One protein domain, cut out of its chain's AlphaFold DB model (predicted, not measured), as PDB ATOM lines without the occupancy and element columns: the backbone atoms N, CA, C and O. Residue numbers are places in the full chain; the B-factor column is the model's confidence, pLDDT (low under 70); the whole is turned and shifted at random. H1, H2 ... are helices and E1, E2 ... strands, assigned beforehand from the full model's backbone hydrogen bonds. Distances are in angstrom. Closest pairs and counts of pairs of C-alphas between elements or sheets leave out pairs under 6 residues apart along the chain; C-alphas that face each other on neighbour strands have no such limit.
ATOM      1  N   LEU A   6     238.268 122.462 155.200       95.19
ATOM      2  CA  LEU A   6     237.339 123.260 156.005       95.19
ATOM      3  C   LEU A   6     236.512 124.201 155.118       95.19
ATOM      4  O   LEU A   6     237.074 125.080 154.472       95.19
ATOM      5  N   LEU A   7     235.183 124.081 155.143       96.19
ATOM      6  CA  LEU A   7     234.278 125.068 154.551       96.19
ATOM      7  C   LEU A   7     234.032 126.213 155.535       96.19
ATOM      8  O   LEU A   7     233.553 125.989 156.639       96.19
ATOM      9  N   VAL A   8     234.307 127.440 155.122       96.12
ATOM     10  CA  VAL A   8     234.085 128.664 155.884       96.12
ATOM     11  C   VAL A   8     232.922 129.413 155.237       96.12
ATOM     12  O   VAL A   8     233.033 129.867 154.099       96.12
ATOM     13  N   HIS A   9     231.788 129.507 155.938       95.62
ATOM     14  CA  HIS A   9     230.539 130.047 155.388       95.62
ATOM     15  C   HIS A   9     229.989 131.197 156.226       95.62
ATOM     16  O   HIS A   9     229.731 131.041 157.419       95.62
ATOM     17  N   ALA A  10     229.776 132.350 155.589       93.12
ATOM     18  CA  ALA A  10     229.130 133.495 156.221       93.12
ATOM     19  C   ALA A  10     227.606 133.316 156.225       93.12
ATOM     20  O   ALA A  10     226.975 133.288 155.167       93.12
ATOM     21  N   VAL A  11     227.015 133.222 157.418       91.75
ATOM     22  CA  VAL A  11     225.567 133.068 157.582       91.75
ATOM     23  C   VAL A  11     224.883 134.408 157.336       91.75
ATOM     24  O   VAL A  11     225.252 135.431 157.916       91.75
ATOM     25  N   GLY A  12     223.874 134.412 156.466       88.19
ATOM     26  CA  GLY A  12     223.084 135.602 156.160       88.19
ATOM     27  C   GLY A  12     221.591 135.333 156.062       88.19
ATOM     28  O   GLY A  12     221.134 134.197 156.128       88.19
ATOM     29  N   GLY A  13     220.810 136.392 155.827       85.62
ATOM     30  CA  GLY A  13     219.351 136.277 155.722       85.62
ATOM     31  C   GLY A  13     218.876 135.306 154.635       85.62
ATOM     32  O   GLY A  13     217.828 134.686 154.790       85.62
ATOM     33  N   GLY A  14     219.657 135.116 153.565       86.81
ATOM     34  CA  GLY A  14     219.369 134.123 152.524       86.81
ATOM     35  C   GLY A  14     219.406 132.672 153.024       86.81
ATOM     36  O   GLY A  14     218.592 131.866 152.575       86.81
ATOM     37  N   ASP A  15     220.280 132.349 153.982       88.94
ATOM     38  CA  ASP A  15     220.333 131.026 154.625       88.94
ATOM     39  C   ASP A  15     219.096 130.757 155.489       88.94
ATOM     40  O   ASP A  15     218.696 129.610 155.646       88.94
ATOM     41  N   CYS A  16     218.447 131.813 155.982       87.25
ATOM     42  CA  CYS A  16     217.216 131.730 156.768       87.25
ATOM     43  C   CYS A  16     215.934 131.811 155.914       87.25
ATOM     44  O   CYS A  16     214.839 131.849 156.470       87.25
ATOM     45  N   GLY A  17     216.035 131.898 154.579       84.19
ATOM     46  CA  GLY A  17     214.872 132.080 153.696       84.19
ATOM     47  C   GLY A  17     214.307 133.506 153.670       84.19
ATOM     48  O   GLY A  17     213.147 133.731 153.331       84.19
ATOM     49  N   HIS A  18     215.119 134.495 154.033       80.44
ATOM     50  CA  HIS A  18     214.742 135.905 154.140       80.44
ATOM     51  C   HIS A  18     215.646 136.788 153.268       80.44
ATOM     52  O   HIS A  18     216.114 137.850 153.690       80.44
ATOM     53  N   ALA A  19     215.930 136.339 152.043       68.38
ATOM     54  CA  ALA A  19     216.735 137.097 151.091       68.38
ATOM     55  C   ALA A  19     216.147 138.509 150.885       68.38
ATOM     56  O   ALA A  19     214.951 138.662 150.646       68.38
ATOM     57  N   ALA A  20     216.992 139.540 150.997       62.22
ATOM     58  CA  ALA A  20     216.624 140.959 150.880       62.22
ATOM     59  C   ALA A  20     215.618 141.500 151.924       62.22
ATOM     60  O   ALA A  20     215.090 142.600 151.749       62.22
ATOM     61  N   ALA A  21     215.359 140.778 153.020       64.31
ATOM     62  CA  ALA A  21     214.532 141.297 154.103       64.31
ATOM     63  C   ALA A  21     215.230 142.466 154.818       64.31
ATOM     64  O   ALA A  21     216.363 142.343 155.279       64.31
ATOM     65  N   LEU A  22     214.532 143.600 154.925       60.94
ATOM     66  CA  LEU A  22     214.959 144.750 155.735       60.94
ATOM     67  C   LEU A  22     214.592 144.588 157.222       60.94
ATOM     68  O   LEU A  22     214.994 145.412 158.041       60.94
ATOM     69  N   ASP A  23     213.791 143.570 157.546       66.31
ATOM     70  CA  ASP A  23     213.274 143.270 158.880       66.31
ATOM     71  C   ASP A  23     213.047 141.756 159.027       66.31
ATOM     72  O   ASP A  23     212.444 141.120 158.152       66.31
ATOM     73  N   PHE A  24     213.549 141.199 160.126       67.06
ATOM     74  CA  PHE A  24     213.500 139.775 160.460       67.06
ATOM     75  C   PHE A  24     212.543 139.479 161.625       67.06
ATOM     76  O   PHE A  24     212.309 138.312 161.942       67.06
ATOM     77  N   SER A  25     211.955 140.509 162.242       66.12
ATOM     78  CA  SER A  25     211.056 140.365 163.384       66.12
ATOM     79  C   SER A  25     209.827 139.510 163.043       66.12
ATOM     80  O   SER A  25     209.177 139.669 162.007       66.12
ATOM     81  N   GLY A  26     209.530 138.536 163.910       67.25
ATOM     82  CA  GLY A  26     208.378 137.637 163.772       67.25
ATOM     83  C   GLY A  26     208.448 136.624 162.620       67.25
ATOM     84  O   GLY A  26     207.491 135.874 162.430       67.25
ATOM     85  N   ARG A  27     209.549 136.563 161.858       74.62
ATOM     86  CA  ARG A  27     209.721 135.586 160.773       74.62
ATOM     87  C   ARG A  27     210.377 134.310 161.297       74.62
ATOM     88  O   ARG A  27     211.383 134.371 162.000       74.62
ATOM     89  N   GLN A  28     209.807 133.152 160.963       82.00
ATOM     90  CA  GLN A  28     210.444 131.872 161.266       82.00
ATOM     91  C   GLN A  28     211.485 131.535 160.192       82.00
ATOM     92  O   GLN A  28     211.150 131.598 159.005       82.00
ATOM     93  N   PRO A  29     212.717 131.166 160.587       86.19
ATOM     94  CA  PRO A  29     213.752 130.804 159.637       86.19
ATOM     95  C   PRO A  29     213.433 129.458 158.986       86.19
ATOM     96  O   PRO A  29     213.091 128.481 159.658       86.19
ATOM     97  N   ASP A  30     213.605 129.398 157.672       88.50
ATOM     98  CA  ASP A  30     213.560 128.162 156.903       88.50
ATOM     99  C   ASP A  30     214.957 127.870 156.358       88.50
ATOM    100  O   ASP A  30     215.372 128.458 155.364       88.50
ATOM    101  N   TYR A  31     215.693 126.979 157.023       89.12
ATOM    102  CA  TYR A  31     217.072 126.644 156.649       89.12
ATOM    103  C   TYR A  31     217.183 125.582 155.549       89.12
ATOM    104  O   TYR A  31     218.246 125.445 154.947       89.12
ATOM    105  N   GLU A  32     216.124 124.809 155.296       86.69
ATOM    106  CA  GLU A  32     216.126 123.761 154.263       86.69
ATOM    107  C   GLU A  32     215.759 124.338 152.896       86.69
ATOM    108  O   GLU A  32     216.385 123.996 151.883       86.69
ATOM    109  N   GLY A  33     214.779 125.248 152.877       84.50
ATOM    110  CA  GLY A  33     214.156 125.713 151.647       84.50
ATOM    111  C   GLY A  33     213.361 124.622 150.937       84.50
ATOM    112  O   GLY A  33     213.402 123.444 151.292       84.50
ATOM    113  N   ASP A  34     212.657 125.019 149.881       81.69
ATOM    114  CA  ASP A  34     212.057 124.067 148.950       81.69
ATOM    115  C   ASP A  34     213.177 123.346 148.160       81.69
ATOM    116  O   ASP A  34     213.992 124.018 147.516       81.69
ATOM    117  N   PRO A  35     213.248 121.996 148.181       77.12
ATOM    118  CA  PRO A  35     214.212 121.228 147.392       77.12
ATOM    119  C   PRO A  35     214.156 121.510 145.881       77.12
ATOM    120  O   PRO A  35     215.166 121.334 145.199       77.12
ATOM    121  N   GLY A  36     213.000 121.941 145.360       77.62
ATOM    122  CA  GLY A  36     212.800 122.326 143.961       77.62
ATOM    123  C   GLY A  36     213.106 123.795 143.650       77.62
ATOM    124  O   GLY A  36     213.010 124.199 142.490       77.62
ATOM    125  N   ALA A  37     213.471 124.606 144.649       81.38
ATOM    126  CA  ALA A  37     213.746 126.023 144.446       81.38
ATOM    127  C   ALA A  37     214.952 126.250 143.522       81.38
ATOM    128  O   ALA A  37     215.959 125.539 143.569       81.38
ATOM    129  N   VAL A  38     214.881 127.311 142.716       79.38
ATOM    130  CA  VAL A  38     215.939 127.732 141.788       79.38
ATOM    131  C   VAL A  38     216.362 129.173 142.060       79.38
ATOM    132  O   VAL A  38     215.660 129.936 142.722       79.38
ATOM    133  N   GLY A  39     217.534 129.569 141.558       76.81
ATOM    134  CA  GLY A  39     218.014 130.946 141.678       76.81
ATOM    135  C   GLY A  39     218.091 131.416 143.135       76.81
ATOM    136  O   GLY A  39     218.647 130.726 143.986       76.81
ATOM    137  N   ARG A  40     217.553 132.604 143.434       72.25
ATOM    138  CA  ARG A  40     217.628 133.229 144.769       72.25
ATOM    139  C   ARG A  40     216.809 132.513 145.848       72.25
ATOM    140  O   ARG A  40     217.139 132.664 147.020       72.25
ATOM    141  N   ASP A  41     215.812 131.722 145.461       75.94
ATOM    142  CA  ASP A  41     214.916 131.041 146.403       75.94
ATOM    143  C   ASP A  41     215.529 129.756 146.971       75.94
ATOM    144  O   ASP A  41     215.094 129.261 148.011       75.94
ATOM    145  N   ARG A  42     216.578 129.229 146.329       82.94
ATOM    146  CA  ARG A  42     217.345 128.084 146.834       82.94
ATOM    147  C   ARG A  42     218.328 128.537 147.914       82.94
ATOM    148  O   ARG A  42     219.047 129.520 147.730       82.94
ATOM    149  N   ARG A  43     218.387 127.808 149.036       90.06
ATOM    150  CA  ARG A  43     219.229 128.180 150.189       90.06
ATOM    151  C   ARG A  43     220.719 128.174 149.823       90.06
ATOM    152  O   ARG A  43     221.167 127.198 149.215       90.06
ATOM    153  N   PRO A  44     221.492 129.216 150.186       91.00
ATOM    154  CA  PRO A  44     222.909 129.302 149.841       91.00
ATOM    155  C   PRO A  44     223.718 128.080 150.279       91.00
ATOM    156  O   PRO A  44     224.403 127.492 149.445       91.00
ATOM    157  N   LEU A  45     223.583 127.634 151.533       92.38
ATOM    158  CA  LEU A  45     224.312 126.456 152.013       92.38
ATOM    159  C   LEU A  45     223.960 125.168 151.238       92.38
ATOM    160  O   LEU A  45     224.851 124.376 150.933       92.38
ATOM    161  N   ARG A  46     222.693 124.987 150.830       91.94
ATOM    162  CA  ARG A  46     222.288 123.870 149.957       91.94
ATOM    163  C   ARG A  46     222.964 123.942 148.593       91.94
ATOM    164  O   ARG A  46     223.525 122.947 148.149       91.94
ATOM    165  N   LYS A  47     222.971 125.116 147.947       91.62
ATOM    166  CA  LYS A  47     223.679 125.296 146.667       91.62
ATOM    167  C   LYS A  47     225.157 124.928 146.784       91.62
ATOM    168  O   LYS A  47     225.688 124.280 145.889       91.62
ATOM    169  N   VAL A  48     225.791 125.319 147.891       92.69
ATOM    170  CA  VAL A  48     227.202 125.025 148.163       92.69
ATOM    171  C   VAL A  48     227.438 123.528 148.304       92.69
ATOM    172  O   VAL A  48     228.278 122.988 147.591       92.69
ATOM    173  N   PHE A  49     226.689 122.833 149.163       93.44
ATOM    174  CA  PHE A  49     226.877 121.392 149.331       93.44
ATOM    175  C   PHE A  49     226.582 120.606 148.058       93.44
ATOM    176  O   PHE A  49     227.361 119.719 147.706       93.44
ATOM    177  N   ASP A  50     225.503 120.930 147.350       91.19
ATOM    178  CA  ASP A  50     225.151 120.245 146.109       91.19
ATOM    179  C   ASP A  50     226.208 120.508 145.026       91.19
ATOM    180  O   ASP A  50     226.669 119.575 144.371       91.19
ATOM    181  N   GLY A  51     226.669 121.756 144.894       90.38
ATOM    182  CA  GLY A  51     227.729 122.135 143.958       90.38
ATOM    183  C   GLY A  51     229.064 121.453 144.251       90.38
ATOM    184  O   GLY A  51     229.659 120.875 143.348       90.38
ATOM    185  N   LEU A  52     229.504 121.429 145.509       92.38
ATOM    186  CA  LEU A  52     230.742 120.746 145.900       92.38
ATOM    187  C   LEU A  52     230.658 119.232 145.696       92.38
ATOM    188  O   LEU A  52     231.631 118.611 145.276       92.38
ATOM    189  N   THR A  53     229.479 118.640 145.908       91.50
ATOM    190  CA  THR A  53     229.239 117.228 145.574       91.50
ATOM    191  C   THR A  53     229.438 116.975 144.082       91.50
ATOM    192  O   THR A  53     230.098 116.007 143.715       91.50
ATOM    193  N   LEU A  54     228.899 117.850 143.225       90.25
ATOM    194  CA  LEU A  54     229.058 117.759 141.770       90.25
ATOM    195  C   LEU A  54     230.520 117.927 141.332       90.25
ATOM    196  O   LEU A  54     230.949 117.248 140.404       90.25
ATOM    197  N   ALA A  55     231.284 118.780 142.015       87.31
ATOM    198  CA  ALA A  55     232.713 118.976 141.766       87.31
ATOM    199  C   ALA A  55     233.599 117.817 142.262       87.31
ATOM    200  O   ALA A  55     234.792 117.794 141.972       87.31
ATOM    201  N   GLY A  56     233.048 116.860 143.019       89.31
ATOM    202  CA  GLY A  56     233.828 115.803 143.669       89.31
ATOM    203  C   GLY A  56     234.633 116.286 144.882       89.31
ATOM    204  O   GLY A  56     235.522 115.578 145.352       89.31
ATOM    205  N   GLU A  57     234.315 117.468 145.410       88.69
ATOM    206  CA  GLU A  57     234.999 118.077 146.548       88.69
ATOM    207  C   GLU A  57     234.479 117.509 147.870       88.69
ATOM    208  O   GLU A  57     233.274 117.506 148.158       88.69
ATOM    209  N   LYS A  58     235.398 117.041 148.717       88.31
ATOM    210  CA  LYS A  58     235.056 116.471 150.021       88.31
ATOM    211  C   LYS A  58     235.243 117.512 151.121       88.31
ATOM    212  O   LYS A  58     236.355 117.765 151.566       88.31
ATOM    213  N   VAL A  59     234.136 118.067 151.609       89.38
ATOM    214  CA  VAL A  59     234.137 118.914 152.809       89.38
ATOM    215  C   VAL A  59     234.084 118.036 154.052       89.38
ATOM    216  O   VAL A  59     233.148 117.255 154.224       89.38
ATOM    217  N   GLU A  60     235.072 118.176 154.930       90.94
ATOM    218  CA  GLU A  60     235.203 117.348 156.134       90.94
ATOM    219  C   GLU A  60     234.959 118.122 157.433       90.94
ATOM    220  O   GLU A  60     234.855 117.514 158.498       90.94
ATOM    221  N   GLY A  61     234.816 119.445 157.352       94.25
ATOM    222  CA  GLY A  61     234.235 120.252 158.415       94.25
ATOM    223  C   GLY A  61     233.745 121.608 157.925       94.25
ATOM    224  O   GLY A  61     234.072 122.042 156.822       94.25
ATOM    225  N   VAL A  62     232.932 122.262 158.752       96.44
ATOM    226  CA  VAL A  62     232.249 123.519 158.444       96.44
ATOM    227  C   VAL A  62     232.438 124.497 159.600       96.44
ATOM    228  O   VAL A  62     232.165 124.161 160.748       96.44
ATOM    229  N   ALA A  63     232.867 125.715 159.291       96.94
ATOM    230  CA  ALA A  63     232.864 126.864 160.180       96.94
ATOM    231  C   ALA A  63     231.803 127.868 159.705       96.94
ATOM    232  O   ALA A  63     231.901 128.421 158.609       96.94
ATOM    233  N   LEU A  64     230.788 128.101 160.535       97.19
ATOM    234  CA  LEU A  64     229.701 129.044 160.285       97.19
ATOM    235  C   LEU A  64     230.001 130.372 160.986       97.19
ATOM    236  O   LEU A  64     230.034 130.427 162.217       97.19
ATOM    237  N   LEU A  65     230.207 131.443 160.217       96.06
ATOM    238  CA  LEU A  65     230.395 132.787 160.760       96.06
ATOM    239  C   LEU A  65     229.036 133.438 160.983       96.06
ATOM    240  O   LEU A  65     228.274 133.619 160.031       96.06
ATOM    241  N   GLY A  66     228.765 133.836 162.221       92.88
ATOM    242  CA  GLY A  66     227.557 134.571 162.573       92.88
ATOM    243  C   GLY A  66     227.895 135.812 163.383       92.88
ATOM    244  O   GLY A  66     228.702 135.763 164.315       92.88
ATOM    245  N   THR A  67     227.285 136.943 163.028       91.19
ATOM    246  CA  THR A  67     227.542 138.189 163.744       91.19
ATOM    247  C   THR A  67     226.792 138.245 165.075       91.19
ATOM    248  O   THR A  67     225.673 137.739 165.184       91.19
ATOM    249  N   THR A  68     227.396 138.855 166.096       90.25
ATOM    250  CA  THR A  68     226.797 139.017 167.433       90.25
ATOM    251  C   THR A  68     225.967 140.287 167.565       90.25
ATOM    252  O   THR A  68     225.264 140.448 168.557       90.25
ATOM    253  N   ASN A  69     226.076 141.219 166.615       81.12
ATOM    254  CA  ASN A  69     225.350 142.479 166.668       81.12
ATOM    255  C   ASN A  69     223.852 142.280 166.394       81.12
ATOM    256  O   ASN A  69     223.450 141.640 165.417       81.12
ATOM    257  N   GLU A  70     223.024 142.902 167.230       71.25
ATOM    258  CA  GLU A  70     221.608 143.094 166.934       71.25
ATOM    259  C   GLU A  70     221.476 144.171 165.849       71.25
ATOM    260  O   GLU A  70     222.117 145.223 165.917       71.25
ATOM    261  N   HIS A  71     220.681 143.902 164.813       62.97
ATOM    262  CA  HIS A  71     220.461 144.869 163.731       62.97
ATOM    263  C   HIS A  71     219.466 145.954 164.168       62.97
ATOM    264  O   HIS A  71     219.559 147.101 163.727       62.97
ATOM    265  N   ARG A  72     218.551 145.594 165.078       60.88
ATOM    266  CA  ARG A  72     217.622 146.465 165.806       60.88
ATOM    267  C   ARG A  72     217.399 145.914 167.220       60.88
ATOM    268  O   ARG A  72     217.573 144.713 167.413       60.88
ATOM    269  N   PRO A  73     216.973 146.746 168.190       47.06
ATOM    270  CA  PRO A  73     216.632 146.268 169.527       47.06
ATOM    271  C   PRO A  73     215.614 145.119 169.471       47.06
ATOM    272  O   PRO A  73     214.504 145.311 168.974       47.06
ATOM    273  N   GLY A  74     215.992 143.946 169.983       57.06
ATOM    274  CA  GLY A  74     215.135 142.753 170.008       57.06
ATOM    275  C   GLY A  74     215.256 141.828 168.792       57.06
ATOM    276  O   GLY A  74     214.593 140.790 168.767       57.06
ATOM    277  N   ASP A  75     216.105 142.155 167.812       71.94
ATOM    278  CA  ASP A  75     216.454 141.223 166.740       71.94
ATOM    279  C   ASP A  75     217.373 140.118 167.259       71.94
ATOM    280  O   ASP A  75     218.318 140.343 168.015       71.94
ATOM    281  N   ARG A  76     217.148 138.903 166.767       81.69
ATOM    282  CA  ARG A  76     218.057 137.785 167.000       81.69
ATOM    283  C   ARG A  76     219.353 137.968 166.183       81.69
ATOM    284  O   ARG A  76     219.259 138.167 164.969       81.69
ATOM    285  N   PRO A  77     220.551 137.847 166.788       88.19
ATOM    286  CA  PRO A  77     221.824 137.966 166.072       88.19
ATOM    287  C   PRO A  77     222.077 136.775 165.133       88.19
ATOM    288  O   PRO A  77     221.620 135.657 165.392       88.19
ATOM    289  N   PHE A  78     222.870 136.982 164.074       90.19
ATOM    290  CA  PHE A  78     223.193 135.917 163.112       90.19
ATOM    291  C   PHE A  78     223.986 134.759 163.720       90.19
ATOM    292  O   PHE A  78     223.860 133.631 163.243       90.19
ATOM    293  N   LEU A  79     224.733 134.995 164.802       93.88
ATOM    294  CA  LEU A  79     225.362 133.925 165.580       93.88
ATOM    295  C   LEU A  79     224.349 132.871 166.035       93.88
ATOM    296  O   LEU A  79     224.594 131.679 165.890       93.88
ATOM    297  N   ALA A  80     223.181 133.296 166.510       92.31
ATOM    298  CA  ALA A  80     222.186 132.364 167.010       92.31
ATOM    299  C   ALA A  80     221.562 131.526 165.874       92.31
ATOM    300  O   ALA A  80     221.152 130.393 166.115       92.31
ATOM    301  N   TYR A  81     221.494 132.047 164.640       92.56
ATOM    302  CA  TYR A  81     221.113 131.251 163.464       92.56
ATOM    303  C   TYR A  81     222.220 130.257 163.078       92.56
ATOM    304  O   TYR A  81     221.928 129.100 162.785       92.56
ATOM    305  N   ALA A  82     223.490 130.669 163.145       94.88
ATOM    306  CA  ALA A  82     224.633 129.787 162.911       94.88
ATOM    307  C   ALA A  82     224.668 128.608 163.903       94.88
ATOM    308  O   ALA A  82     224.923 127.475 163.502       94.88
ATOM    309  N   GLU A  83     224.357 128.847 165.179       96.12
ATOM    310  CA  GLU A  83     224.255 127.809 166.216       96.12
ATOM    311  C   GLU A  83     223.140 126.799 165.934       96.12
ATOM    312  O   GLU A  83     223.365 125.593 166.045       96.12
ATOM    313  N   GLU A  84     221.963 127.251 165.499       95.00
ATOM    314  CA  GLU A  84     220.891 126.337 165.088       95.00
ATOM    315  C   GLU A  84     221.265 125.519 163.852       95.00
ATOM    316  O   GLU A  84     221.013 124.314 163.804       95.00
ATOM    317  N   MET A  85     221.888 126.148 162.854       95.62
ATOM    318  CA  MET A  85     222.378 125.444 161.670       95.62
ATOM    319  C   MET A  85     223.439 124.403 162.048       95.62
ATOM    320  O   MET A  85     223.393 123.281 161.544       95.62
ATOM    321  N   ALA A  86     224.345 124.729 162.975       96.81
ATOM    322  CA  ALA A  86     225.357 123.804 163.473       96.81
ATOM    323  C   ALA A  86     224.741 122.599 164.203       96.81
ATOM    324  O   ALA A  86     225.144 121.456 163.963       96.81
ATOM    325  N   GLN A  87     223.728 122.837 165.043       96.12
ATOM    326  CA  GLN A  87     222.972 121.778 165.720       96.12
ATOM    327  C   GLN A  87     222.263 120.858 164.720       96.12
ATOM    328  O   GLN A  87     222.280 119.644 164.899       96.12
ATOM    329  N   ARG A  88     221.673 121.411 163.650       95.38
ATOM    330  CA  ARG A  88     221.011 120.620 162.598       95.38
ATOM    331  C   ARG A  88     222.005 119.812 161.766       95.38
ATOM    332  O   ARG A  88     221.781 118.623 161.571       95.38
ATOM    333  N   LEU A  89     223.123 120.414 161.346       95.94
ATOM    334  CA  LEU A  89     224.206 119.721 160.628       95.94
ATOM    335  C   LEU A  89     224.771 118.534 161.414       95.94
ATOM    336  O   LEU A  89     225.143 117.527 160.815       95.94
ATOM    337  N   SER A  90     224.828 118.670 162.740       95.38
ATOM    338  CA  SER A  90     225.344 117.648 163.657       95.38
ATOM    339  C   SER A  90     224.268 116.692 164.185       95.38
ATOM    340  O   SER A  90     224.569 115.777 164.948       95.38
ATOM    341  N   GLY A  91     223.002 116.948 163.851       92.19
ATOM    342  CA  GLY A  91     221.851 116.176 164.301       92.19
ATOM    343  C   GLY A  91     221.469 115.094 163.292       92.19
ATOM    344  O   GLY A  91     221.796 115.209 162.116       92.19
ATOM    345  N   PRO A  92     220.690 114.076 163.696       87.88
ATOM    346  CA  PRO A  92     220.412 112.892 162.875       87.88
ATOM    347  C   PRO A  92     219.687 113.188 161.553       87.88
ATOM    348  O   PRO A  92     219.810 112.418 160.606       87.88
ATOM    349  N   ALA A  93     218.935 114.291 161.477       86.88
ATOM    350  CA  ALA A  93     218.270 114.729 160.249       86.88
ATOM    351  C   ALA A  93     219.229 115.403 159.248       86.88
ATOM    352  O   ALA A  93     218.926 115.467 158.057       86.88
ATOM    353  N   GLY A  94     220.378 115.892 159.722       91.75
ATOM    354  CA  GLY A  94     221.277 116.743 158.958       91.75
ATOM    355  C   GLY A  94     220.677 118.114 158.633       91.75
ATOM    356  O   GLY A  94     219.615 118.505 159.124       91.75
ATOM    357  N   LEU A  95     221.382 118.851 157.779       93.06
ATOM    358  CA  LEU A  95     220.911 120.092 157.173       93.06
ATOM    359  C   LEU A  95     221.287 120.097 155.695       93.06
ATOM    360  O   LEU A  95     222.421 119.780 155.330       93.06
ATOM    361  N   CYS A  96     220.343 120.476 154.835       89.12
ATOM    362  CA  CYS A  96     220.546 120.555 153.393       89.12
ATOM    363  C   CYS A  96     221.046 119.229 152.781       89.12
ATOM    364  O   CYS A  96     221.751 119.230 151.775       89.12
ATOM    365  N   GLY A  97     220.654 118.082 153.356       84.38
ATOM    366  CA  GLY A  97     221.057 116.747 152.889       84.38
ATOM    367  C   GLY A  97     222.461 116.313 153.328       84.38
ATOM    368  O   GLY A  97     222.965 115.300 152.841       84.38
ATOM    369  N   ARG A  98     223.105 117.054 154.239       89.38
ATOM    370  CA  ARG A  98     224.414 116.717 154.808       89.38
ATOM    371  C   ARG A  98     224.325 116.503 156.316       89.38
ATOM    372  O   ARG A  98     223.664 117.258 157.021       89.38
ATOM    373  N   HIS A  99     225.046 115.491 156.786       92.62
ATOM    374  CA  HIS A  99     225.279 115.203 158.198       92.62
ATOM    375  C   HIS A  99     226.781 115.265 158.468       92.62
ATOM    376  O   HIS A  99     227.573 114.758 157.667       92.62
ATOM    377  N   MET A 100     227.176 115.856 159.591       93.38
ATOM    378  CA  MET A 100     228.569 115.966 160.010       93.38
ATOM    379  C   MET A 100     228.739 115.604 161.481       93.38
ATOM    380  O   MET A 100     227.832 115.766 162.286       93.38
ATOM    381  N   GLU A 101     229.924 115.119 161.836       92.94
ATOM    382  CA  GLU A 101     230.268 114.892 163.238       92.94
ATOM    383  C   GLU A 101     230.264 116.224 164.008       92.94
ATOM    384  O   GLU A 101     230.810 117.204 163.491       92.94
ATOM    385  N   PRO A 102     229.760 116.278 165.258       91.50
ATOM    386  CA  PRO A 102     229.705 117.519 166.038       91.50
ATOM    387  C   PRO A 102     231.061 118.225 166.176       91.50
ATOM    388  O   PRO A 102     231.144 119.445 166.184       91.50
ATOM    389  N   THR A 103     232.155 117.459 166.233       90.25
ATOM    390  CA  THR A 103     233.528 117.995 166.314       90.25
ATOM    391  C   THR A 103     234.018 118.653 165.019       90.25
ATOM    392  O   THR A 103     235.072 119.289 165.011       90.25
ATOM    393  N   CYS A 104     233.279 118.486 163.921       92.44
ATOM    394  CA  CYS A 104     233.594 119.007 162.594       92.44
ATOM    395  C   CYS A 104     232.710 120.200 162.209       92.44
ATOM    396  O   CYS A 104     232.906 120.755 161.130       92.44
ATOM    397  N   VAL A 105     231.763 120.604 163.061       95.56
ATOM    398  CA  VAL A 105     230.885 121.755 162.831       95.56
ATOM    399  C   VAL A 105     231.143 122.797 163.907       95.56
ATOM    400  O   VAL A 105     230.993 122.537 165.096       95.56
ATOM    401  N   LEU A 106     231.559 123.985 163.487       96.06
ATOM    402  CA  LEU A 106     232.007 125.052 164.369       96.06
ATOM    403  C   LEU A 106     231.202 126.314 164.097       96.06
ATOM    404  O   LEU A 106     230.939 126.657 162.945       96.06
ATOM    405  N   THR A 107     230.853 127.034 165.156       96.69
ATOM    406  CA  THR A 107     230.309 128.386 165.064       96.69
ATOM    407  C   THR A 107     231.374 129.390 165.466       96.69
ATOM    408  O   THR A 107     232.058 129.228 166.478       96.69
ATOM    409  N   LEU A 108     231.537 130.426 164.649       95.88
ATOM    410  CA  LEU A 108     232.484 131.503 164.891       95.88
ATOM    411  C   LEU A 108     231.712 132.800 165.160       95.88
ATOM    412  O   LEU A 108     231.074 133.325 164.239       95.88
ATOM    413  N   PRO A 109     231.754 133.324 166.398       94.56
ATOM    414  CA  PRO A 109     231.165 134.615 166.711       94.56
ATOM    415  C   PRO A 109     231.998 135.735 166.087       94.56
ATOM    416  O   PRO A 109     233.210 135.802 166.286       94.56
ATOM    417  N   VAL A 110     231.337 136.641 165.369       91.50
ATOM    418  CA  VAL A 110     231.962 137.848 164.814       91.50
ATOM    419  C   VAL A 110     231.280 139.078 165.400       91.50
ATOM    420  O   VAL A 110     230.062 139.206 165.329       91.50
ATOM    421  N   THR A 111     232.035 140.002 165.989       86.19
ATOM    422  CA  THR A 111     231.454 141.135 166.734       86.19
ATOM    423  C   THR A 111     230.602 142.057 165.860       86.19
ATOM    424  O   THR A 111     229.537 142.513 166.279       86.19
ATOM    425  N   GLN A 112     231.063 142.315 164.637       82.62
ATOM    426  CA  GLN A 112     230.430 143.186 163.652       82.62
ATOM    427  C   GLN A 112     230.652 142.634 162.238       82.62
ATOM    428  O   GLN A 112     231.590 141.867 162.025       82.62
ATOM    429  N   PRO A 113     229.824 143.004 161.245       82.06
ATOM    430  CA  PRO A 113     230.001 142.566 159.866       82.06
ATOM    431  C   PRO A 113     231.150 143.326 159.180       82.06
ATOM    432  O   PRO A 113     230.895 144.026 158.210       82.06
ATOM    433  N   THR A 114     232.383 143.205 159.677       83.06
ATOM    434  CA  THR A 114     233.586 143.859 159.135       83.06
ATOM    435  C   THR A 114     234.642 142.827 158.743       83.06
ATOM    436  O   THR A 114     234.677 141.717 159.286       83.06
ATOM    437  N   MET A 115     235.525 143.188 157.804       83.69
ATOM    438  CA  MET A 115     236.631 142.298 157.404       83.69
ATOM    439  C   MET A 115     237.559 141.954 158.571       83.69
ATOM    440  O   MET A 115     237.971 140.807 158.698       83.69
ATOM    441  N   GLU A 116     237.886 142.942 159.405       82.94
ATOM    442  CA  GLU A 116     238.806 142.793 160.539       82.94
ATOM    443  C   GLU A 116     238.270 141.784 161.558       82.94
ATOM    444  O   GLU A 116     238.948 140.814 161.877       82.94
ATOM    445  N   ALA A 117     237.009 141.934 161.979       86.75
ATOM    446  CA  ALA A 117     236.410 141.037 162.962       86.75
ATOM    447  C   ALA A 117     236.321 139.588 162.449       86.75
ATOM    448  O   ALA A 117     236.521 138.641 163.214       86.75
ATOM    449  N   ALA A 118     236.030 139.399 161.157       89.56
ATOM    450  CA  ALA A 118     236.042 138.075 160.539       89.56
ATOM    451  C   ALA A 118     237.457 137.501 160.428       89.56
ATOM    452  O   ALA A 118     237.656 136.320 160.715       89.56
ATOM    453  N   GLY A 119     238.423 138.333 160.031       87.38
ATOM    454  CA  GLY A 119     239.831 137.967 159.938       87.38
ATOM    455  C   GLY A 119     240.378 137.481 161.276       87.38
ATOM    456  O   GLY A 119     240.938 136.390 161.342       87.38
ATOM    457  N   ASP A 120     240.109 138.209 162.359       85.44
ATOM    458  CA  ASP A 120     240.530 137.833 163.712       85.44
ATOM    459  C   ASP A 120     239.919 136.496 164.157       85.44
ATOM    460  O   ASP A 120     240.625 135.604 164.642       85.44
ATOM    461  N   ALA A 121     238.604 136.326 163.975       91.25
ATOM    462  CA  ALA A 121     237.899 135.113 164.384       91.25
ATOM    463  C   ALA A 121     238.387 133.875 163.611       91.25
ATOM    464  O   ALA A 121     238.635 132.819 164.202       91.25
ATOM    465  N   VAL A 122     238.557 134.000 162.291       91.50
ATOM    466  CA  VAL A 122     239.035 132.906 161.435       91.50
ATOM    467  C   VAL A 122     240.525 132.650 161.655       91.50
ATOM    468  O   VAL A 122     240.921 131.495 161.777       91.50
ATOM    469  N   GLY A 123     241.357 133.678 161.804       86.81
ATOM    470  CA  GLY A 123     242.794 133.527 162.062       86.81
ATOM    471  C   GLY A 123     243.079 132.749 163.350       86.81
ATOM    472  O   GLY A 123     243.888 131.815 163.362       86.81
ATOM    473  N   GLN A 124     242.335 133.040 164.425       87.31
ATOM    474  CA  GLN A 124     242.402 132.271 165.674       87.31
ATOM    475  C   GLN A 124     241.982 130.808 165.492       87.31
ATOM    476  O   GLN A 124     242.535 129.924 166.151       87.31
ATOM    477  N   LEU A 125     241.007 130.540 164.619       91.00
ATOM    478  CA  LEU A 125     240.592 129.180 164.290       91.00
ATOM    479  C   LEU A 125     241.698 128.431 163.534       91.00
ATOM    480  O   LEU A 125     242.044 127.308 163.905       91.00
ATOM    481  N   LEU A 126     242.260 129.046 162.493       87.69
ATOM    482  CA  LEU A 126     243.266 128.422 161.632       87.69
ATOM    483  C   LEU A 126     244.562 128.119 162.384       87.69
ATOM    484  O   LEU A 126     245.145 127.058 162.177       87.69
ATOM    485  N   THR A 127     244.929 128.972 163.344       81.69
ATOM    486  CA  THR A 127     246.056 128.733 164.260       81.69
ATOM    487  C   THR A 127     245.864 127.466 165.107       81.69
ATOM    488  O   THR A 127     246.835 126.814 165.478       81.69
ATOM    489  N   LYS A 128     244.615 127.096 165.427       85.00
ATOM    490  CA  LYS A 128     244.293 125.932 166.276       85.00
ATOM    491  C   LYS A 128     244.088 124.637 165.495       85.00
ATOM    492  O   LYS A 128     244.360 123.570 166.035       85.00
ATOM    493  N   LEU A 129     243.518 124.710 164.290       84.06
ATOM    494  CA  LEU A 129     243.072 123.524 163.550       84.06
ATOM    495  C   LEU A 129     244.000 123.095 162.416       84.06
ATOM    496  O   LEU A 129     243.903 121.933 162.022       84.06
ATOM    497  N   THR A 130     244.807 124.017 161.874       82.94
ATOM    498  CA  THR A 130     245.724 123.794 160.738       82.94
ATOM    499  C   THR A 130     245.116 122.896 159.644       82.94
ATOM    500  O   THR A 130     245.592 121.774 159.417       82.94
ATOM    501  N   PRO A 131     244.002 123.324 159.015       88.31
ATOM    502  CA  PRO A 131     243.370 122.555 157.945       88.31
ATOM    503  C   PRO A 131     244.298 122.451 156.726       88.31
ATOM    504  O   PRO A 131     245.164 123.301 156.525       88.31
ATOM    505  N   ALA A 132     244.103 121.418 155.901       87.38
ATOM    506  CA  ALA A 132     244.856 121.276 154.651       87.38
ATOM    507  C   ALA A 132     244.480 122.364 153.634       87.38
ATOM    508  O   ALA A 132     245.316 122.791 152.845       87.38
ATOM    509  N   GLU A 133     243.218 122.797 153.663       90.06
ATOM    510  CA  GLU A 133     242.672 123.812 152.771       90.06
ATOM    511  C   GLU A 133     241.414 124.450 153.380       90.06
ATOM    512  O   GLU A 133     240.643 123.797 154.097       90.06
ATOM    513  N   CYS A 134     241.185 125.718 153.044       91.81
ATOM    514  CA  CYS A 134     239.942 126.432 153.284       91.81
ATOM    515  C   CYS A 134     239.143 126.635 151.992       91.81
ATOM    516  O   CYS A 134     239.615 127.206 151.015       91.81
ATOM    517  N   LEU A 135     237.879 126.237 152.034       93.25
ATOM    518  CA  LEU A 135     236.868 126.544 151.038       93.25
ATOM    519  C   LEU A 135     236.011 127.691 151.572       93.25
ATOM    520  O   LEU A 135     235.348 127.527 152.587       93.25
ATOM    521  N   ILE A 136     236.028 128.859 150.944       92.31
ATOM    522  CA  ILE A 136     235.426 130.075 151.503       92.31
ATOM    523  C   ILE A 136     234.252 130.493 150.633       92.31
ATOM    524  O   ILE A 136     234.420 130.798 149.451       92.31
ATOM    525  N   THR A 137     233.047 130.493 151.201       91.06
ATOM    526  CA  THR A 137     231.851 130.832 150.429       91.06
ATOM    527  C   THR A 137     231.720 132.332 150.227       91.06
ATOM    528  O   THR A 137     232.086 133.142 151.079       91.06
ATOM    529  N   CYS A 138     231.143 132.714 149.093       85.44
ATOM    530  CA  CYS A 138     230.758 134.083 148.822       85.44
ATOM    531  C   CYS A 138     229.406 134.182 148.119       85.44
ATOM    532  O   CYS A 138     229.000 133.292 147.373       85.44
ATOM    533  N   GLY A 139     228.717 135.302 148.340       78.44
ATOM    534  CA  GLY A 139     227.344 135.513 147.874       78.44
ATOM    535  C   GLY A 139     226.277 135.108 148.899       78.44
ATOM    536  O   GLY A 139     225.098 135.338 148.650       78.44
ATOM    537  N   SER A 140     226.680 134.582 150.065       81.50
ATOM    538  CA  SER A 140     225.859 134.560 151.285       81.50
ATOM    539  C   SER A 140     226.471 135.448 152.366       81.50
ATOM    540  O   SER A 140     227.663 135.757 152.320       81.50
ATOM    541  N   GLY A 141     225.650 135.850 153.338       82.81
ATOM    542  CA  GLY A 141     226.084 136.703 154.438       82.81
ATOM    543  C   GLY A 141     226.587 138.073 153.986       82.81
ATOM    544  O   GLY A 141     226.370 138.522 152.858       82.81
ATOM    545  N   SER A 142     227.260 138.760 154.905       82.81
ATOM    546  CA  SER A 142     227.987 139.978 154.565       82.81
ATOM    547  C   SER A 142     229.260 139.621 153.790       82.81
ATOM    548  O   SER A 142     230.091 138.851 154.272       82.81
ATOM    549  N   TYR A 143     229.432 140.213 152.604       82.25
ATOM    550  CA  TYR A 143     230.579 139.979 151.717       82.25
ATOM    551  C   TYR A 143     231.932 140.173 152.424       82.25
ATOM    552  O   TYR A 143     232.879 139.415 152.212       82.25
ATOM    553  N   VAL A 144     232.022 141.161 153.309       82.31
ATOM    554  CA  VAL A 144     233.273 141.491 154.003       82.31
ATOM    555  C   VAL A 144     233.702 140.414 155.000       82.31
ATOM    556  O   VAL A 144     234.896 140.263 155.233       82.31
ATOM    557  N   LEU A 145     232.775 139.581 155.491       87.94
ATOM    558  CA  LEU A 145     233.121 138.417 156.314       87.94
ATOM    559  C   LEU A 145     233.879 137.364 155.497       87.94
ATOM    560  O   LEU A 145     234.887 136.835 155.959       87.94
ATOM    561  N   SER A 146     233.428 137.093 154.266       88.12
ATOM    562  CA  SER A 146     234.110 136.154 153.366       88.12
ATOM    563  C   SER A 146     235.491 136.657 152.932       88.12
ATOM    564  O   SER A 146     236.436 135.875 152.869       88.12
ATOM    565  N   VAL A 147     235.654 137.971 152.739       85.31
ATOM    566  CA  VAL A 147     236.978 138.559 152.484       85.31
ATOM    567  C   VAL A 147     237.883 138.467 153.709       85.31
ATOM    568  O   VAL A 147     239.042 138.094 153.564       85.31
ATOM    569  N   GLY A 148     237.375 138.773 154.906       85.88
ATOM    570  CA  GLY A 148     238.146 138.635 156.143       85.88
ATOM    571  C   GLY A 148     238.623 137.197 156.365       85.88
ATOM    572  O   GLY A 148     239.796 136.975 156.648       85.88
ATOM    573  N   ALA A 149     237.750 136.213 156.125       89.00
ATOM    574  CA  ALA A 149     238.107 134.797 156.160       89.00
ATOM    575  C   ALA A 149     239.202 134.434 155.144       89.00
ATOM    576  O   ALA A 149     240.133 133.699 155.471       89.00
ATOM    577  N   LEU A 150     239.107 134.965 153.921       86.12
ATOM    578  CA  LEU A 150     240.111 134.752 152.885       86.12
ATOM    579  C   LEU A 150     241.465 135.333 153.282       86.12
ATOM    580  O   LEU A 150     242.484 134.659 153.138       86.12
ATOM    581  N   MET A 151     241.475 136.564 153.791       80.69
ATOM    582  CA  MET A 151     242.700 137.196 154.265       80.69
ATOM    583  C   MET A 151     243.316 136.381 155.401       80.69
ATOM    584  O   MET A 151     244.491 136.051 155.314       80.69
ATOM    585  N   ALA A 152     242.527 135.941 156.381       82.81
ATOM    586  CA  ALA A 152     243.015 135.084 157.461       82.81
ATOM    587  C   ALA A 152     243.628 133.762 156.963       82.81
ATOM    588  O   ALA A 152     244.634 133.312 157.509       82.81
ATOM    589  N   ALA A 153     243.061 133.142 155.923       82.62
ATOM    590  CA  ALA A 153     243.621 131.923 155.336       82.62
ATOM    591  C   ALA A 153     244.975 132.173 154.657       82.62
ATOM    592  O   ALA A 153     245.941 131.460 154.937       82.62
ATOM    593  N   ILE A 154     245.068 133.234 153.848       77.75
ATOM    594  CA  ILE A 154     246.324 133.667 153.218       77.75
ATOM    595  C   ILE A 154     247.377 133.984 154.291       77.75
ATOM    596  O   ILE A 154     248.527 133.563 154.178       77.75
ATOM    597  N   GLU A 155     246.984 134.686 155.352       73.88
ATOM    598  CA  GLU A 155     247.849 135.035 156.482       73.88
ATOM    599  C   GLU A 155     248.374 133.819 157.240       73.88
ATOM    600  O   GLU A 155     249.550 133.785 157.600       73.88
ATOM    601  N   ALA A 156     247.521 132.821 157.457       74.94
ATOM    602  CA  ALA A 156     247.884 131.570 158.109       74.94
ATOM    603  C   ALA A 156     248.702 130.631 157.199       74.94
ATOM    604  O   ALA A 156     249.108 129.560 157.645       74.94
ATOM    605  N   GLY A 157     248.930 130.998 155.930       73.19
ATOM    606  CA  GLY A 157     249.589 130.140 154.944       73.19
ATOM    607  C   GLY A 157     248.771 128.897 154.581       73.19
ATOM    608  O   GLY A 157     249.333 127.907 154.115       73.19
ATOM    609  N   VAL A 158     247.458 128.934 154.814       79.75
ATOM    610  CA  VAL A 158     246.535 127.846 154.493       79.75
ATOM    611  C   VAL A 158     246.034 128.048 153.060       79.75
ATOM    612  O   VAL A 158     245.507 129.122 152.759       79.75
ATOM    613  N   PRO A 159     246.158 127.046 152.168       83.31
ATOM    614  CA  PRO A 159     245.568 127.108 150.833       83.31
ATOM    615  C   PRO A 159     244.083 127.476 150.901       83.31
ATOM    616  O   PRO A 159     243.347 126.927 151.721       83.31
ATOM    617  N   ALA A 160     243.639 128.412 150.061       85.06
ATOM    618  CA  ALA A 160     242.265 128.897 150.075       85.06
ATOM    619  C   ALA A 160     241.658 128.936 148.669       85.06
ATOM    620  O   ALA A 160     242.229 129.531 147.751       85.06
ATOM    621  N   ARG A 161     240.458 128.364 148.524       87.25
ATOM    622  CA  ARG A 161     239.621 128.490 147.326       87.25
ATOM    623  C   ARG A 161     238.312 129.189 147.653       87.25
ATOM    624  O   ARG A 161     237.706 128.962 148.699       87.25
ATOM    625  N   LEU A 162     237.865 130.035 146.740       85.44
ATOM    626  CA  LEU A 162     236.606 130.757 146.831       85.44
ATOM    627  C   LEU A 162     235.488 129.981 146.151       85.44
ATOM    628  O   LEU A 162     235.679 129.380 145.098       85.44
ATOM    629  N   ILE A 163     234.295 130.035 146.731       87.19
ATOM    630  CA  ILE A 163     233.116 129.348 146.216       87.19
ATOM    631  C   ILE A 163     231.975 130.346 146.112       87.19
ATOM    632  O   ILE A 163     231.373 130.729 147.117       87.19
ATOM    633  N   HIS A 164     231.616 130.728 144.889       86.00
ATOM    634  CA  HIS A 164     230.383 131.473 144.681       86.00
ATOM    635  C   HIS A 164     229.178 130.555 144.881       86.00
ATOM    636  O   HIS A 164     229.091 129.508 144.244       86.00
ATOM    637  N   ILE A 165     228.222 130.950 145.728       86.50
ATOM    638  CA  ILE A 165     227.080 130.092 146.088       86.50
ATOM    639  C   ILE A 165     226.278 129.620 144.866       86.50
ATOM    640  O   ILE A 165     225.789 128.500 144.859       86.50
ATOM    641  N   ASP A 166     226.168 130.437 143.814       83.25
ATOM    642  CA  ASP A 166     225.435 130.077 142.589       83.25
ATOM    643  C   ASP A 166     226.240 129.189 141.622       83.25
ATOM    644  O   ASP A 166     225.662 128.591 140.720       83.25
ATOM    645  N   HIS A 167     227.556 129.061 141.818       81.19
ATOM    646  CA  HIS A 167     228.465 128.281 140.966       81.19
ATOM    647  C   HIS A 167     229.406 127.412 141.806       81.19
ATOM    648  O   HIS A 167     230.581 127.243 141.499       81.19
ATOM    649  N   ALA A 168     228.882 126.823 142.881       84.31
ATOM    650  CA  ALA A 168     229.703 126.120 143.861       84.31
ATOM    651  C   ALA A 168     230.395 124.840 143.345       84.31
ATOM    652  O   ALA A 168     231.208 124.255 144.053       84.31
ATOM    653  N   HIS A 169     230.086 124.415 142.118       82.38
ATOM    654  CA  HIS A 169     230.739 123.309 141.420       82.38
ATOM    655  C   HIS A 169     232.069 123.709 140.748       82.38
ATOM    656  O   HIS A 169     232.776 122.846 140.235       82.38
ATOM    657  N   HIS A 170     232.430 124.995 140.779       80.06
ATOM    658  CA  HIS A 170     233.710 125.510 140.294       80.06
ATOM    659  C   HIS A 170     234.407 126.345 141.380       80.06
ATOM    660  O   HIS A 170     234.381 127.576 141.319       80.06
ATOM    661  N   PRO A 171     235.011 125.712 142.407       81.56
ATOM    662  CA  PRO A 171     235.842 126.428 143.368       81.56
ATOM    663  C   PRO A 171     237.008 127.121 142.658       81.56
ATOM    664  O   PRO A 171     237.744 126.497 141.894       81.56
ATOM    665  N   TYR A 172     237.179 128.407 142.933       72.81
ATOM    666  CA  TYR A 172     238.215 129.239 142.342       72.81
ATOM    667  C   TYR A 172     239.440 129.292 143.251       72.81
ATOM    668  O   TYR A 172     239.345 129.695 144.410       72.81
ATOM    669  N   GLU A 173     240.602 128.928 142.723       73.00
ATOM    670  CA  GLU A 173     241.866 129.073 143.433       73.00
ATOM    671  C   GLU A 173     242.360 130.515 143.353       73.00
ATOM    672  O   GLU A 173     242.623 131.043 142.270       73.00
ATOM    673  N   ILE A 174     242.549 131.155 144.510       64.62
ATOM    674  CA  ILE A 174     243.423 132.324 144.547       64.62
ATOM    675  C   ILE A 174     244.822 131.758 144.451       64.62
ATOM    676  O   ILE A 174     245.320 131.224 145.438       64.62
TER     677      ILE A 174
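Overview. This is residues 6 to 174 of the 755 residues of an uncharacterized protein of Streptomyces sp. SCSIO 3032 (UniProt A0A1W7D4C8). A strongly twisted sheet of five parallel strands stands in the middle of a three-layer slab, with H3 and H4 packed side by side on one face and H1 and H2, well separated from each other, on the other. A long loop, residues 11 to 43, swings away from the end of E1 before returning to H1. The printed part has 169 residues, with four named helices and five named strands in the order E1 H1 E2 H2 E3 H3 E4 H4 E5; the sheet's order is E3 E2 E1 E4 E5. The class is mixed, helices and strands, with under half of the residues in named elements. The whole is compact, with a radius of gyration of the C-alphas of 14.7 A and spans of 43 by 35 by 28 A.

Along the chain. E1, residues 6 to 10, begins at C-alpha 6 (237.339, 123.260, 156.005). H1, residues 44 to 54, is followed by E2, residues 61 to 67, 19.9 A long. H2, residues 78 to 89, begins at C-alpha 78 (223.193, 135.917, 163.112). E3 takes residues 105 to 110, and H3 residues 115 to 129, 20.8 A. E4 is residues 133 to 138, H4 residues 143 to 155, 18.6 A, and E5 residues 160 to 164, ending at C-alpha 164 (230.383, 131.473, 144.681).

Arrangement. Across the sheet, these backbone pairs of neighbour strands are within hydrogen-bond range: N 7 and O 61 of E1 and E2 at 2.9 A, N 6 and O 133 of E1 and E4 at 2.9 A, N 106 and O 62 of E3 and E2 at 2.8 A, and N 136 and O 161 of E4 and E5 at 2.8 A. E1, H1, E2; E2, H2, E3; and E4, H4, E5 are strand-helix-strand units, parallel neighbour strands with a helix between, and E3, H3, E4 is a split one, with E2 and E1 between its strands; the crossovers are right-handed. H2 lies over E3 and E2 at a height over the sheet of 8.2 A, along the strands. H1, on the same face as H2, has a height over the sheet of 9.5 A and lies over E4, with 5 of its 11 C-alphas falling on E4 when dropped onto the local plane, and only just not over E5, with 2 falling there; it runs slantwise to the strands, at 44 degrees to E4 on the local plane. On the opposite face H3 and H4 touch, closest at the C-alphas of Met 115 and Gly 148, 4.2 A, at a steep tilt of 43 degrees, the same way. H1 and H2 are apart. Every O i to N i+4 pair is within hydrogen-bond range in H1, H2 and H4, and 10 of 11 in H3.

Size, cuts and confidence. The C-alphas of Gly 56 and Pro 73, the two farthest apart, are 43.5 A from each other. The links E1 to H1 and H2 to E3 are long. The printed part has no cut. Its mean pLDDT is 85.5, with residues 19 to 26, 71 to 74 and 174 under 70.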